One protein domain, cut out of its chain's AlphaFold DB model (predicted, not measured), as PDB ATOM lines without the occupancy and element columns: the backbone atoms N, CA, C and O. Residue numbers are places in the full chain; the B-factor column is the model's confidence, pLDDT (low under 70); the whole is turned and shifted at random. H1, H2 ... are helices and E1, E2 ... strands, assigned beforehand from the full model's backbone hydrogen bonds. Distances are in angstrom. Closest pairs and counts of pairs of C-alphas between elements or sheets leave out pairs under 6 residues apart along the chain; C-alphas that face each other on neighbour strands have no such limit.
ATOM      1  N   LYS A  25     -10.131   4.276   0.610       79.12
ATOM      2  CA  LYS A  25      -9.908   4.438   2.053       79.12
ATOM      3  C   LYS A  25     -10.250   3.129   2.778       79.12
ATOM      4  O   LYS A  25     -11.372   2.637   2.606       79.12
ATOM      5  N   PRO A  26      -9.354   2.590   3.623       84.44
ATOM      6  CA  PRO A  26      -9.627   1.359   4.345       84.44
ATOM      7  C   PRO A  26     -10.793   1.557   5.316       84.44
ATOM      8  O   PRO A  26     -10.936   2.601   5.961       84.44
ATOM      9  N   ARG A  27     -11.632   0.527   5.452       88.12
ATOM     10  CA  ARG A  27     -12.642   0.496   6.516       88.12
ATOM     11  C   ARG A  27     -11.951   0.378   7.882       88.12
ATOM     12  O   ARG A  27     -10.870  -0.210   7.946       88.12
ATOM     13  N   PRO A  28     -12.562   0.892   8.963       91.81
ATOM     14  CA  PRO A  28     -12.059   0.654  10.310       91.81
ATOM     15  C   PRO A  28     -11.885  -0.842  10.566       91.81
ATOM     16  O   PRO A  28     -12.762  -1.639  10.231       91.81
ATOM     17  N   THR A  29     -10.767  -1.213  11.183       92.62
ATOM     18  CA  THR A  29     -10.533  -2.578  11.663       92.62
ATOM     19  C   THR A  29     -11.436  -2.889  12.855       92.62
ATOM     20  O   THR A  29     -11.921  -4.008  12.990       92.62
ATOM     21  N   VAL A  30     -11.670  -1.896  13.721       91.69
ATOM     22  CA  VAL A  30     -12.491  -2.010  14.933       91.69
ATOM     23  C   VAL A  30     -13.331  -0.744  15.100       91.69
ATOM     24  O   VAL A  30     -12.893   0.352  14.753       91.69
ATOM     25  N   ILE A  31     -14.542  -0.890  15.640       91.38
ATOM     26  CA  ILE A  31     -15.368   0.232  16.099       91.38
ATOM     27  C   ILE A  31     -15.755  -0.030  17.553       91.38
ATOM     28  O   ILE A  31     -16.525  -0.945  17.841       91.38
ATOM     29  N   THR A  32     -15.230   0.799  18.445       88.25
ATOM     30  CA  THR A  32     -15.497   0.787  19.886       88.25
ATOM     31  C   THR A  32     -16.712   1.674  20.170       88.25
ATOM     32  O   THR A  32     -16.807   2.772  19.618       88.25
ATOM     33  N   ARG A  33     -17.662   1.236  21.005       85.69
ATOM     34  CA  ARG A  33     -18.891   2.003  21.306       85.69
ATOM     35  C   ARG A  33     -18.856   2.587  22.717       85.69
ATOM     36  O   ARG A  33     -18.235   2.023  23.608       85.69
ATOM     37  N   ALA A  34     -19.567   3.693  22.934       79.50
ATOM     38  CA  ALA A  34     -19.779   4.228  24.280       79.50
ATOM     39  C   ALA A  34     -20.485   3.185  25.182       79.50
ATOM     40  O   ALA A  34     -21.326   2.434  24.673       79.50
ATOM     41  N   PRO A  35     -20.186   3.126  26.497       81.44
ATOM     42  CA  PRO A  35     -19.344   4.046  27.274       81.44
ATOM     43  C   PRO A  35     -17.869   3.613  27.374       81.44
ATOM     44  O   PRO A  35     -17.162   4.048  28.280       81.44
ATOM     45  N   GLU A  36     -17.396   2.716  26.503       78.88
ATOM     46  CA  GLU A  36     -16.021   2.220  26.577       78.88
ATOM     47  C   GLU A  36     -14.998   3.343  26.351       78.88
ATOM     48  O   GLU A  36     -15.202   4.257  25.545       78.88
ATOM     49  N   ARG A  37     -13.859   3.255  27.051       75.50
ATOM     50  CA  ARG A  37     -12.746   4.196  26.888       75.50
ATOM     51  C   ARG A  37     -12.283   4.188  25.428       75.50
ATOM     52  O   ARG A  37     -11.987   3.128  24.880       75.50
ATOM     53  N   ASN A  38     -12.136   5.374  24.836       78.50
ATOM     54  CA  ASN A  38     -11.776   5.567  23.426       78.50
ATOM     55  C   ASN A  38     -12.827   5.024  22.436       78.50
ATOM     56  O   ASN A  38     -12.466   4.427  21.418       78.50
ATOM     57  N   ALA A  39     -14.119   5.202  22.732       85.38
ATOM     58  CA  ALA A  39     -15.192   4.946  21.776       85.38
ATOM     59  C   ALA A  39     -14.917   5.668  20.445       85.38
ATOM     60  O   ALA A  39     -14.551   6.839  20.440       85.38
ATOM     61  N   GLY A  40     -15.086   4.985  19.315       88.50
ATOM     62  CA  GLY A  40     -14.747   5.497  17.989       88.50
ATOM     63  C   GLY A  40     -14.197   4.422  17.052       88.50
ATOM     64  O   GLY A  40     -14.189   3.231  17.368       88.50
ATOM     65  N   ALA A  41     -13.782   4.838  15.857       91.94
ATOM     66  CA  ALA A  41     -13.233   3.950  14.840       91.94
ATOM     67  C   ALA A  41     -11.716   3.815  15.001       91.94
ATOM     68  O   ALA A  41     -11.031   4.805  15.243       91.94
ATOM     69  N   ALA A  42     -11.188   2.606  14.820       92.25
ATOM     70  CA  ALA A  42      -9.760   2.320  14.856       92.25
ATOM     71  C   ALA A  42      -9.321   1.482  13.648       92.25
ATOM     72  O   ALA A  42     -10.029   0.578  13.199       92.25
ATOM     73  N   TRP A  43      -8.120   1.764  13.162       93.75
ATOM     74  CA  TRP A  43      -7.425   1.079  12.080       93.75
ATOM     75  C   TRP A  43      -6.080   0.567  12.598       93.75
ATOM     76  O   TRP A  43      -5.383   1.285  13.315       93.75
ATOM     77  N   HIS A  44      -5.701  -0.643  12.189       91.50
ATOM     78  CA  HIS A  44      -4.385  -1.229  12.459       91.50
ATOM     79  C   HIS A  44      -3.658  -1.440  11.124       91.50
ATOM     80  O   HIS A  44      -3.697  -2.543  10.577       91.50
ATOM     81  N   PRO A  45      -3.093  -0.370  10.530       87.56
ATOM     82  CA  PRO A  45      -2.577  -0.411   9.161       87.56
ATOM     83  C   PRO A  45      -1.344  -1.311   9.018       87.56
ATOM     84  O   PRO A  45      -1.160  -1.940   7.984       87.56
ATOM     85  N   VAL A  46      -0.520  -1.397  10.065       87.31
ATOM     86  CA  VAL A  46       0.640  -2.289  10.168       87.31
ATOM     87  C   VAL A  46       0.793  -2.759  11.619       87.31
ATOM     88  O   VAL A  46       0.151  -2.221  12.526       87.31
ATOM     89  N   LYS A  47       1.626  -3.779  11.851       84.94
ATOM     90  CA  LYS A  47       1.849  -4.351  13.185       84.94
ATOM     91  C   LYS A  47       2.272  -3.268  14.189       84.94
ATOM     92  O   LYS A  47       3.147  -2.466  13.884       84.94
ATOM     93  N   ASP A  48       1.662  -3.288  15.375       83.44
ATOM     94  CA  ASP A  48       1.937  -2.378  16.498       83.44
ATOM     95  C   ASP A  48       1.652  -0.884  16.208       83.44
ATOM     96  O   ASP A  48       2.014  -0.014  16.999       83.44
ATOM     97  N   TRP A  49       0.947  -0.582  15.108       87.56
ATOM     98  CA  TRP A  49       0.405   0.746  14.815       87.56
ATOM     99  C   TRP A  49      -1.109   0.776  15.002       87.56
ATOM    100  O   TRP A  49      -1.825  -0.124  14.559       87.56
ATOM    101  N   THR A  50      -1.608   1.855  15.601       90.31
ATOM    102  CA  THR A  50      -3.047   2.137  15.688       90.31
ATOM    103  C   THR A  50      -3.298   3.563  15.238       90.31
ATOM    104  O   THR A  50      -2.657   4.483  15.729       90.31
ATOM    105  N   VAL A  51      -4.261   3.753  14.342       92.12
ATOM    106  CA  VAL A  51      -4.842   5.059  14.012       92.12
ATOM    107  C   VAL A  51      -6.285   5.029  14.486       92.12
ATOM    108  O   VAL A  51      -6.974   4.041  14.241       92.12
ATOM    109  N   ARG A  52      -6.778   6.056  15.176       91.94
ATOM    110  CA  ARG A  52      -8.177   6.087  15.622       91.94
ATOM    111  C   ARG A  52      -8.768   7.480  15.703       91.94
ATOM    112  O   ARG A  52      -8.061   8.470  15.863       91.94
ATOM    113  N   THR A  53     -10.089   7.527  15.648       90.50
ATOM    114  CA  THR A  53     -10.879   8.685  16.067       90.50
ATOM    115  C   THR A  53     -11.503   8.372  17.418       90.50
ATOM    116  O   THR A  53     -11.858   7.220  17.675       90.50
ATOM    117  N   ILE A  54     -11.649   9.380  18.273       87.12
ATOM    118  CA  ILE A  54     -12.367   9.245  19.540       87.12
ATOM    119  C   ILE A  54     -13.621  10.115  19.464       87.12
ATOM    120  O   ILE A  54     -13.543  11.304  19.172       87.12
ATOM    121  N   ASN A  55     -14.772   9.494  19.694       78.94
ATOM    122  CA  ASN A  55     -16.077  10.132  19.777       78.94
ATOM    123  C   ASN A  55     -16.401  10.357  21.258       78.94
ATOM    124  O   ASN A  55     -17.187   9.613  21.844       78.94
ATOM    125  N   ASP A  56     -15.746  11.346  21.856       74.56
ATOM    126  CA  ASP A  56     -15.990  11.791  23.227       74.56
ATOM    127  C   ASP A  56     -16.405  13.264  23.177       74.56
ATOM    128  O   ASP A  56     -15.732  14.073  22.541       74.56
ATOM    129  N   GLU A  57     -17.523  13.604  23.817       69.62
ATOM    130  CA  GLU A  57     -18.055  14.972  23.855       69.62
ATOM    131  C   GLU A  57     -17.130  15.942  24.608       69.62
ATOM    132  O   GLU A  57     -17.233  17.155  24.426       69.62
ATOM    133  N   LEU A  58     -16.225  15.419  25.446       67.00
ATOM    134  CA  LEU A  58     -15.237  16.197  26.195       67.00
ATOM    135  C   LEU A  58     -13.942  16.450  25.418       67.00
ATOM    136  O   LEU A  58     -13.142  17.287  25.836       67.00
ATOM    137  N   LEU A  59     -13.706  15.727  24.320       69.00
ATOM    138  CA  LEU A  59     -12.540  15.935  23.469       69.00
ATOM    139  C   LEU A  59     -12.877  16.920  22.355       69.00
ATOM    140  O   LEU A  59     -13.982  16.926  21.812       69.00
ATOM    141  N   GLU A  60     -11.901  17.750  21.990       65.00
ATOM    142  CA  GLU A  60     -12.080  18.645  20.855       65.00
ATOM    143  C   GLU A  60     -12.346  17.823  19.581       65.00
ATOM    144  O   GLU A  60     -11.584  16.903  19.252       65.00
ATOM    145  N   PRO A  61     -13.421  18.128  18.835       61.94
ATOM    146  CA  PRO A  61     -13.653  17.486  17.556       61.94
ATOM    147  C   PRO A  61     -12.494  17.832  16.614       61.94
ATOM    148  O   PRO A  61     -12.011  18.961  16.621       61.94
ATOM    149  N   CYS A  62     -12.123  16.894  15.736       70.81
ATOM    150  CA  CYS A  62     -11.106  17.041  14.673       70.81
ATOM    151  C   CYS A  62      -9.671  16.586  14.994       70.81
ATOM    152  O   CYS A  62      -8.746  16.981  14.274       70.81
ATOM    153  N   PHE A  63      -9.490  15.693  15.967       86.06
ATOM    154  CA  PHE A  63      -8.226  14.976  16.154       86.06
ATOM    155  C   PHE A  63      -8.267  13.536  15.627       86.06
ATOM    156  O   PHE A  63      -9.295  12.853  15.646       86.06
ATOM    157  N   VAL A  64      -7.113  13.083  15.149       88.38
ATOM    158  CA  VAL A  64      -6.788  11.696  14.828       88.38
ATOM    159  C   VAL A  64      -5.668  11.279  15.767       88.38
ATOM    160  O   VAL A  64      -4.660  11.965  15.879       88.38
ATOM    161  N   TYR A  65      -5.848  10.150  16.432       89.69
ATOM    162  CA  TYR A  65      -4.937   9.647  17.449       89.69
ATOM    163  C   TYR A  65      -4.117   8.499  16.874       89.69
ATOM    164  O   TYR A  65      -4.691   7.542  16.344       89.69
ATOM    165  N   VAL A  66      -2.792   8.587  16.969       89.69
ATOM    166  CA  VAL A  66      -1.865   7.605  16.394       89.69
ATOM    167  C   VAL A  66      -0.956   7.034  17.479       89.69
ATOM    168  O   VAL A  66      -0.453   7.764  18.323       89.69
ATOM    169  N   THR A  67      -0.733   5.722  17.456       87.56
ATOM    170  CA  THR A  67       0.321   5.054  18.238       87.56
ATOM    171  C   THR A  67       1.229   4.276  17.303       87.56
ATOM    172  O   THR A  67       0.739   3.654  16.355       87.56
ATOM    173  N   TYR A  68       2.520   4.243  17.618       74.88
ATOM    174  CA  TYR A  68       3.546   3.476  16.910       74.88
ATOM    175  C   TYR A  68       4.435   2.699  17.907       74.88
ATOM    176  O   TYR A  68       4.365   2.958  19.108       74.88
ATOM    177  N   PRO A  69       5.269   1.738  17.462       67.62
ATOM    178  CA  PRO A  69       5.915   0.756  18.339       67.62
ATOM    179  C   PRO A  69       6.749   1.338  19.487       67.62
ATOM    180  O   PRO A  69       6.834   0.724  20.549       67.62
ATOM    181  N   GLU A  70       7.357   2.515  19.317       63.34
ATOM    182  CA  GLU A  70       8.127   3.154  20.394       63.34
ATOM    183  C   GLU A  70       7.234   3.657  21.541       63.34
ATOM    184  O   GLU A  70       7.656   3.580  22.694       63.34
ATOM    185  N   HIS A  71       5.970   4.016  21.267       56.88
ATOM    186  CA  HIS A  71       4.969   4.344  22.300       56.88
ATOM    187  C   HIS A  71       4.597   3.141  23.172       56.88
ATOM    188  O   HIS A  71       4.095   3.309  24.276       56.88
ATOM    189  N   VAL A  72       4.815   1.914  22.690       55.16
ATOM    190  CA  VAL A  72       4.527   0.689  23.454       55.16
ATOM    191  C   VAL A  72       5.682   0.343  24.404       55.16
ATOM    192  O   VAL A  72       5.488  -0.400  25.363       55.16
ATOM    193  N   ARG A  73       6.895   0.861  24.145       52.75
ATOM    194  CA  ARG A  73       8.105   0.565  24.937       52.75
ATOM    195  C   ARG A  73       8.332   1.542  26.084       52.75
ATOM    196  O   ARG A  73       9.009   1.173  27.041       52.75
ATOM    197  N   THR A  74       7.805   2.759  26.003       51.12
ATOM    198  CA  THR A  74       7.725   3.646  27.162       51.12
ATOM    199  C   THR A  74       6.583   3.143  28.047       51.12
ATOM    200  O   THR A  74       5.531   2.754  27.555       51.12
ATOM    201  N   GLU A  75       6.777   3.090  29.365       47.16
ATOM    202  CA  GLU A  75       5.821   2.505  30.330       47.16
ATOM    203  C   GLU A  75       4.450   3.217  30.384       47.16
ATOM    204  O   GLU A  75       3.585   2.865  31.183       47.16
ATOM    205  N   VAL A  76       4.220   4.193  29.502       47.34
ATOM    206  CA  VAL A  76       2.941   4.860  29.286       47.34
ATOM    207  C   VAL A  76       2.216   4.197  28.113       47.34
ATOM    208  O   VAL A  76       1.958   4.783  27.064       47.34
ATOM    209  N   SER A  77       1.881   2.917  28.292       47.09
ATOM    210  CA  SER A  77       1.040   2.194  27.342       47.09
ATOM    211  C   SER A  77      -0.322   2.893  27.242       47.09
ATOM    212  O   SER A  77      -1.140   2.812  28.163       47.09
ATOM    213  N   GLY A  78      -0.579   3.579  26.130       54.41
ATOM    214  CA  GLY A  78      -1.859   4.242  25.874       54.41
ATOM    215  C   GLY A  78      -1.790   5.739  25.595       54.41
ATOM    216  O   GLY A  78      -2.858   6.329  25.417       54.41
ATOM    217  N   ASP A  79      -0.597   6.330  25.521       65.12
ATOM    218  CA  ASP A  79      -0.436   7.689  25.007       65.12
ATOM    219  C   ASP A  79      -0.480   7.658  23.481       65.12
ATOM    220  O   ASP A  79       0.415   7.137  22.810       65.12
ATOM    221  N   PHE A  80      -1.577   8.173  22.941       72.88
ATOM    222  CA  PHE A  80      -1.716   8.436  21.520       72.88
ATOM    223  C   PHE A  80      -1.179   9.832  21.227       72.88
ATOM    224  O   PHE A  80      -1.535  10.781  21.928       72.88
ATOM    225  N   ASP A  81      -0.438   9.980  20.136       85.69
ATOM    226  CA  ASP A  81      -0.182  11.301  19.582       85.69
ATOM    227  C   ASP A  81      -1.461  11.823  18.933       85.69
ATOM    228  O   ASP A  81      -2.046  11.176  18.057       85.69
ATOM    229  N   ALA A  82      -1.907  12.992  19.381       88.12
ATOM    230  CA  ALA A  82      -3.044  13.686  18.804       88.12
ATOM    231  C   ALA A  82      -2.576  14.541  17.621       88.12
ATOM    232  O   ALA A  82      -1.826  15.502  17.786       88.12
ATOM    233  N   LEU A  83      -3.054  14.213  16.426       87.62
ATOM    234  CA  LEU A  83      -2.849  14.993  15.212       87.62
ATOM    235  C   LEU A  83      -4.143  15.699  14.840       87.62
ATOM    236  O   LEU A  83      -5.216  15.096  14.882       87.62
ATOM    237  N   THR A  84      -4.058  16.951  14.401       86.31
ATOM    238  CA  THR A  84      -5.213  17.576  13.751       86.31
ATOM    239  C   THR A  84      -5.573  16.790  12.487       86.31
ATOM    240  O   THR A  84      -4.722  16.141  11.870       86.31
ATOM    241  N   THR A  85      -6.832  16.845  12.043       82.56
ATOM    242  CA  THR A  85      -7.199  16.188  10.772       82.56
ATOM    243  C   THR A  85      -6.397  16.699   9.571       82.56
ATOM    244  O   THR A  85      -6.253  15.958   8.602       82.56
ATOM    245  N   ASP A  86      -5.894  17.939   9.592       79.94
ATOM    246  CA  ASP A  86      -5.051  18.464   8.514       79.94
ATOM    247  C   ASP A  86      -3.651  17.844   8.550       79.94
ATOM    248  O   ASP A  86      -3.199  17.300   7.542       79.94
ATOM    249  N   ASP A  87      -3.015  17.806   9.723       84.50
ATOM    250  CA  ASP A  87      -1.703  17.172   9.895       84.50
ATOM    251  C   ASP A  87      -1.756  15.677   9.581       84.50
ATOM    252  O   ASP A  87      -0.888  15.158   8.882       84.50
ATOM    253  N   ALA A  88      -2.822  14.989  10.000       87.00
ATOM    254  CA  ALA A  88      -3.039  13.585   9.669       87.00
ATOM    255  C   ALA A  88      -3.143  13.356   8.150       87.00
ATOM    256  O   ALA A  88      -2.586  12.389   7.630       87.00
ATOM    257  N   ARG A  89      -3.818  14.252   7.409       84.19
ATOM    258  CA  ARG A  89      -3.877  14.182   5.936       84.19
ATOM    259  C   ARG A  89      -2.509  14.431   5.310       84.19
ATOM    260  O   ARG A  89      -2.128  13.692   4.408       84.19
ATOM    261  N   ARG A  90      -1.773  15.444   5.779       83.19
ATOM    262  CA  ARG A  90      -0.422  15.758   5.283       83.19
ATOM    263  C   ARG A  90       0.535  14.593   5.506       83.19
ATOM    264  O   ARG A  90       1.245  14.214   4.580       83.19
ATOM    265  N   LEU A  91       0.500  13.985   6.691       87.94
ATOM    266  CA  LEU A  91       1.296  12.805   7.016       87.94
ATOM    267  C   LEU A  91       0.939  11.620   6.111       87.94
ATOM    268  O   LEU A  91       1.833  10.995   5.549       87.94
ATOM    269  N   ALA A  92      -0.354  11.339   5.916       87.56
ATOM    270  CA  ALA A  92      -0.798  10.261   5.033       87.56
ATOM    271  C   ALA A  92      -0.326  10.463   3.583       87.56
ATOM    272  O   ALA A  92       0.158   9.521   2.959       87.56
ATOM    273  N   MET A  93      -0.407  11.692   3.064       83.31
ATOM    274  CA  MET A  93       0.094  12.021   1.725       83.31
ATOM    275  C   MET A  93       1.615  11.887   1.621       83.31
ATOM    276  O   MET A  93       2.109  11.401   0.609       83.31
ATOM    277  N   ALA A  94       2.360  12.284   2.656       89.12
ATOM    278  CA  ALA A  94       3.812  12.125   2.684       89.12
ATOM    279  C   ALA A  94       4.228  10.645   2.690       89.12
ATOM    280  O   ALA A  94       5.155  10.270   1.977       89.12
ATOM    281  N   LEU A  95       3.519   9.797   3.447       88.50
ATOM    282  CA  LEU A  95       3.741   8.347   3.452       88.50
ATOM    283  C   LEU A  95       3.441   7.719   2.088       88.50
ATOM    284  O   LEU A  95       4.230   6.904   1.619       88.50
ATOM    285  N   LEU A  96       2.343   8.124   1.442       84.31
ATOM    286  CA  LEU A  96       1.994   7.657   0.098       84.31
ATOM    287  C   LEU A  96       3.071   8.047  -0.925       84.31
ATOM    288  O   LEU A  96       3.588   7.183  -1.621       84.31
ATOM    289  N   ALA A  97       3.482   9.317  -0.946       83.81
ATOM    290  CA  ALA A  97       4.531   9.785  -1.852       83.81
ATOM    291  C   ALA A  97       5.875   9.067  -1.621       83.81
ATOM    292  O   ALA A  97       6.593   8.772  -2.573       83.81
ATOM    293  N   ALA A  98       6.220   8.760  -0.366       84.56
ATOM    294  CA  ALA A  98       7.420   7.993  -0.042       84.56
ATOM    295  C   ALA A  98       7.333   6.528  -0.512       84.56
ATOM    296  O   ALA A  98       8.347   5.972  -0.935       84.56
ATOM    297  N   ALA A  99       6.147   5.914  -0.455       84.12
ATOM    298  CA  ALA A  99       5.914   4.573  -0.987       84.12
ATOM    299  C   ALA A  99       6.043   4.555  -2.516       84.12
ATOM    300  O   ALA A  99       6.841   3.779  -3.037       84.12
ATOM    301  N   ASP A 100       5.371   5.479  -3.212       80.88
ATOM    302  CA  ASP A 100       5.471   5.632  -4.671       80.88
ATOM    303  C   ASP A 100       6.931   5.830  -5.115       80.88
ATOM    304  O   ASP A 100       7.398   5.240  -6.092       80.88
ATOM    305  N   TRP A 101       7.682   6.636  -4.358       77.06
ATOM    306  CA  TRP A 101       9.108   6.848  -4.582       77.06
ATOM    307  C   TRP A 101       9.927   5.555  -4.445       77.06
ATOM    308  O   TRP A 101      10.772   5.254  -5.292       77.06
ATOM    309  N   ALA A 102       9.697   4.787  -3.378       81.31
ATOM    310  CA  ALA A 102      10.404   3.535  -3.118       81.31
ATOM    311  C   ALA A 102      10.081   2.455  -4.165       81.31
ATOM    312  O   ALA A 102      10.996   1.769  -4.626       81.31
ATOM    313  N   ASP A 103       8.819   2.352  -4.586       78.50
ATOM    314  CA  ASP A 103       8.379   1.442  -5.648       78.50
ATOM    315  C   ASP A 103       9.040   1.798  -6.988       78.50
ATOM    316  O   ASP A 103       9.524   0.913  -7.698       78.50
ATOM    317  N   GLY A 104       9.153   3.094  -7.305       72.06
ATOM    318  CA  GLY A 104       9.886   3.570  -8.482       72.06
ATOM    319  C   GLY A 104      11.356   3.140  -8.479       72.06
ATOM    320  O   GLY A 104      11.849   2.611  -9.476       72.06
ATOM    321  N   LEU A 105      12.043   3.281  -7.337       75.88
ATOM    322  CA  LEU A 105      13.422   2.801  -7.176       75.88
ATOM    323  C   LEU A 105      13.542   1.278  -7.339       75.88
ATOM    324  O   LEU A 105      14.528   0.810  -7.907       75.88
ATOM    325  N   ALA A 106      12.573   0.507  -6.842       72.81
ATOM    326  CA  ALA A 106      12.585  -0.954  -6.920       72.81
ATOM    327  C   ALA A 106      12.309  -1.482  -8.338       72.81
ATOM    328  O   ALA A 106      12.883  -2.495  -8.735       72.81
ATOM    329  N   ALA A 107      11.461  -0.792  -9.101       71.56
ATOM    330  CA  ALA A 107      11.098  -1.157 -10.470       71.56
ATOM    331  C   ALA A 107      12.095  -0.655 -11.537       71.56
ATOM    332  O   ALA A 107      11.865  -0.871 -12.726       71.56
ATOM    333  N   ASP A 108      13.167   0.042 -11.132       68.00
ATOM    334  CA  ASP A 108      14.068   0.807 -12.017       68.00
ATOM    335  C   ASP A 108      13.306   1.795 -12.931       68.00
ATOM    336  O   ASP A 108      13.714   2.129 -14.045       68.00
TER     337      ASP A 108
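This is residues 25 to 108 of the 125 residues of an uncharacterized protein of Actinomadura decatromicini (UniProt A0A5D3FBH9). A small, twisted sheet of five short strands makes the body, and one long helix, H2, leaves it straight after the edge strand E5; residues 92 to 108, of which 92 to 106 belong to H2, stick out from the body as an arm. Residues 85 to 91 of H2 are near the sheet; the short helix H1 sits off the sheet in the loop between E4 and E5. The printed part has 84 residues, with five named strands and two named helices in the chain order E1, E2, E3, E4, H1, E5, H2. The sheet runs E1, E2, E3, E4, E5, antiparallel throughout, and the class is mixed, helices and strands. The whole is loose, with a radius of gyration of the C-alphas of 14.9 A, and elongated by the arm, spanning 52 by 28 by 21 A.

E1 is residues 30 to 32, beginning at C-alpha 30, (-12.491, -2.010, 14.933). E2 is residues 40 to 43, 10.4 A long, and E3 is residues 50 to 52. E4, residues 63 to 67, is 13.3 A long and begins at C-alpha 63, (-8.226, 14.976, 16.154). H1 is residues 69 to 73, 7.0 A long. E5, residues 81 to 84, is 9.9 A long. H2, residues 85 to 106, is 31.6 A long and ends at C-alpha 106, (12.585, -0.954, -6.920).

E1 to E4 form a meander, each strand the antiparallel neighbour of the one before. In the hairpin E1 and E2, N 32 and O 40 are 2.9 A apart, within hydrogen-bond range. E2 is staggered, pairing with E1 over residues 40 to 42 and with E3 over 42 to 43, where N 43 and O 51 are 2.8 A apart. In the hairpin E3 and E4, N 52 and O 65 are 2.8 A apart. E4 and the edge strand E5 stand at 150 degrees between their directions, with N 64 and O 83 at 2.8 A. The sheet is only just strongly twisted, its C-alphas up to 4.0 A off the best plane. H2 is on one face of the sheet, two layers, but stands up from it at 51 degrees; its closest C-alphas to E4 are Thr 85 and Phe 63, 5.6 A. H1 is not on the sheet and is apart from H2. In H2 every O i to N i+4 pair is within hydrogen-bond range; in H1 0 of 1 is, beside 2 of 2 O i to N i+3 pairs.

The C-alphas of Pro 35 and Asp 108, the two farthest apart, are 51.7 A apart. Without residues 92 to 108, which stand free, the body spans 30 by 28 by 21 A. The printed part has no cut, and no link is long. The mean pLDDT of the printed part is 79.4; residues 57 to 61, 69 to 79 and 108 are under 70.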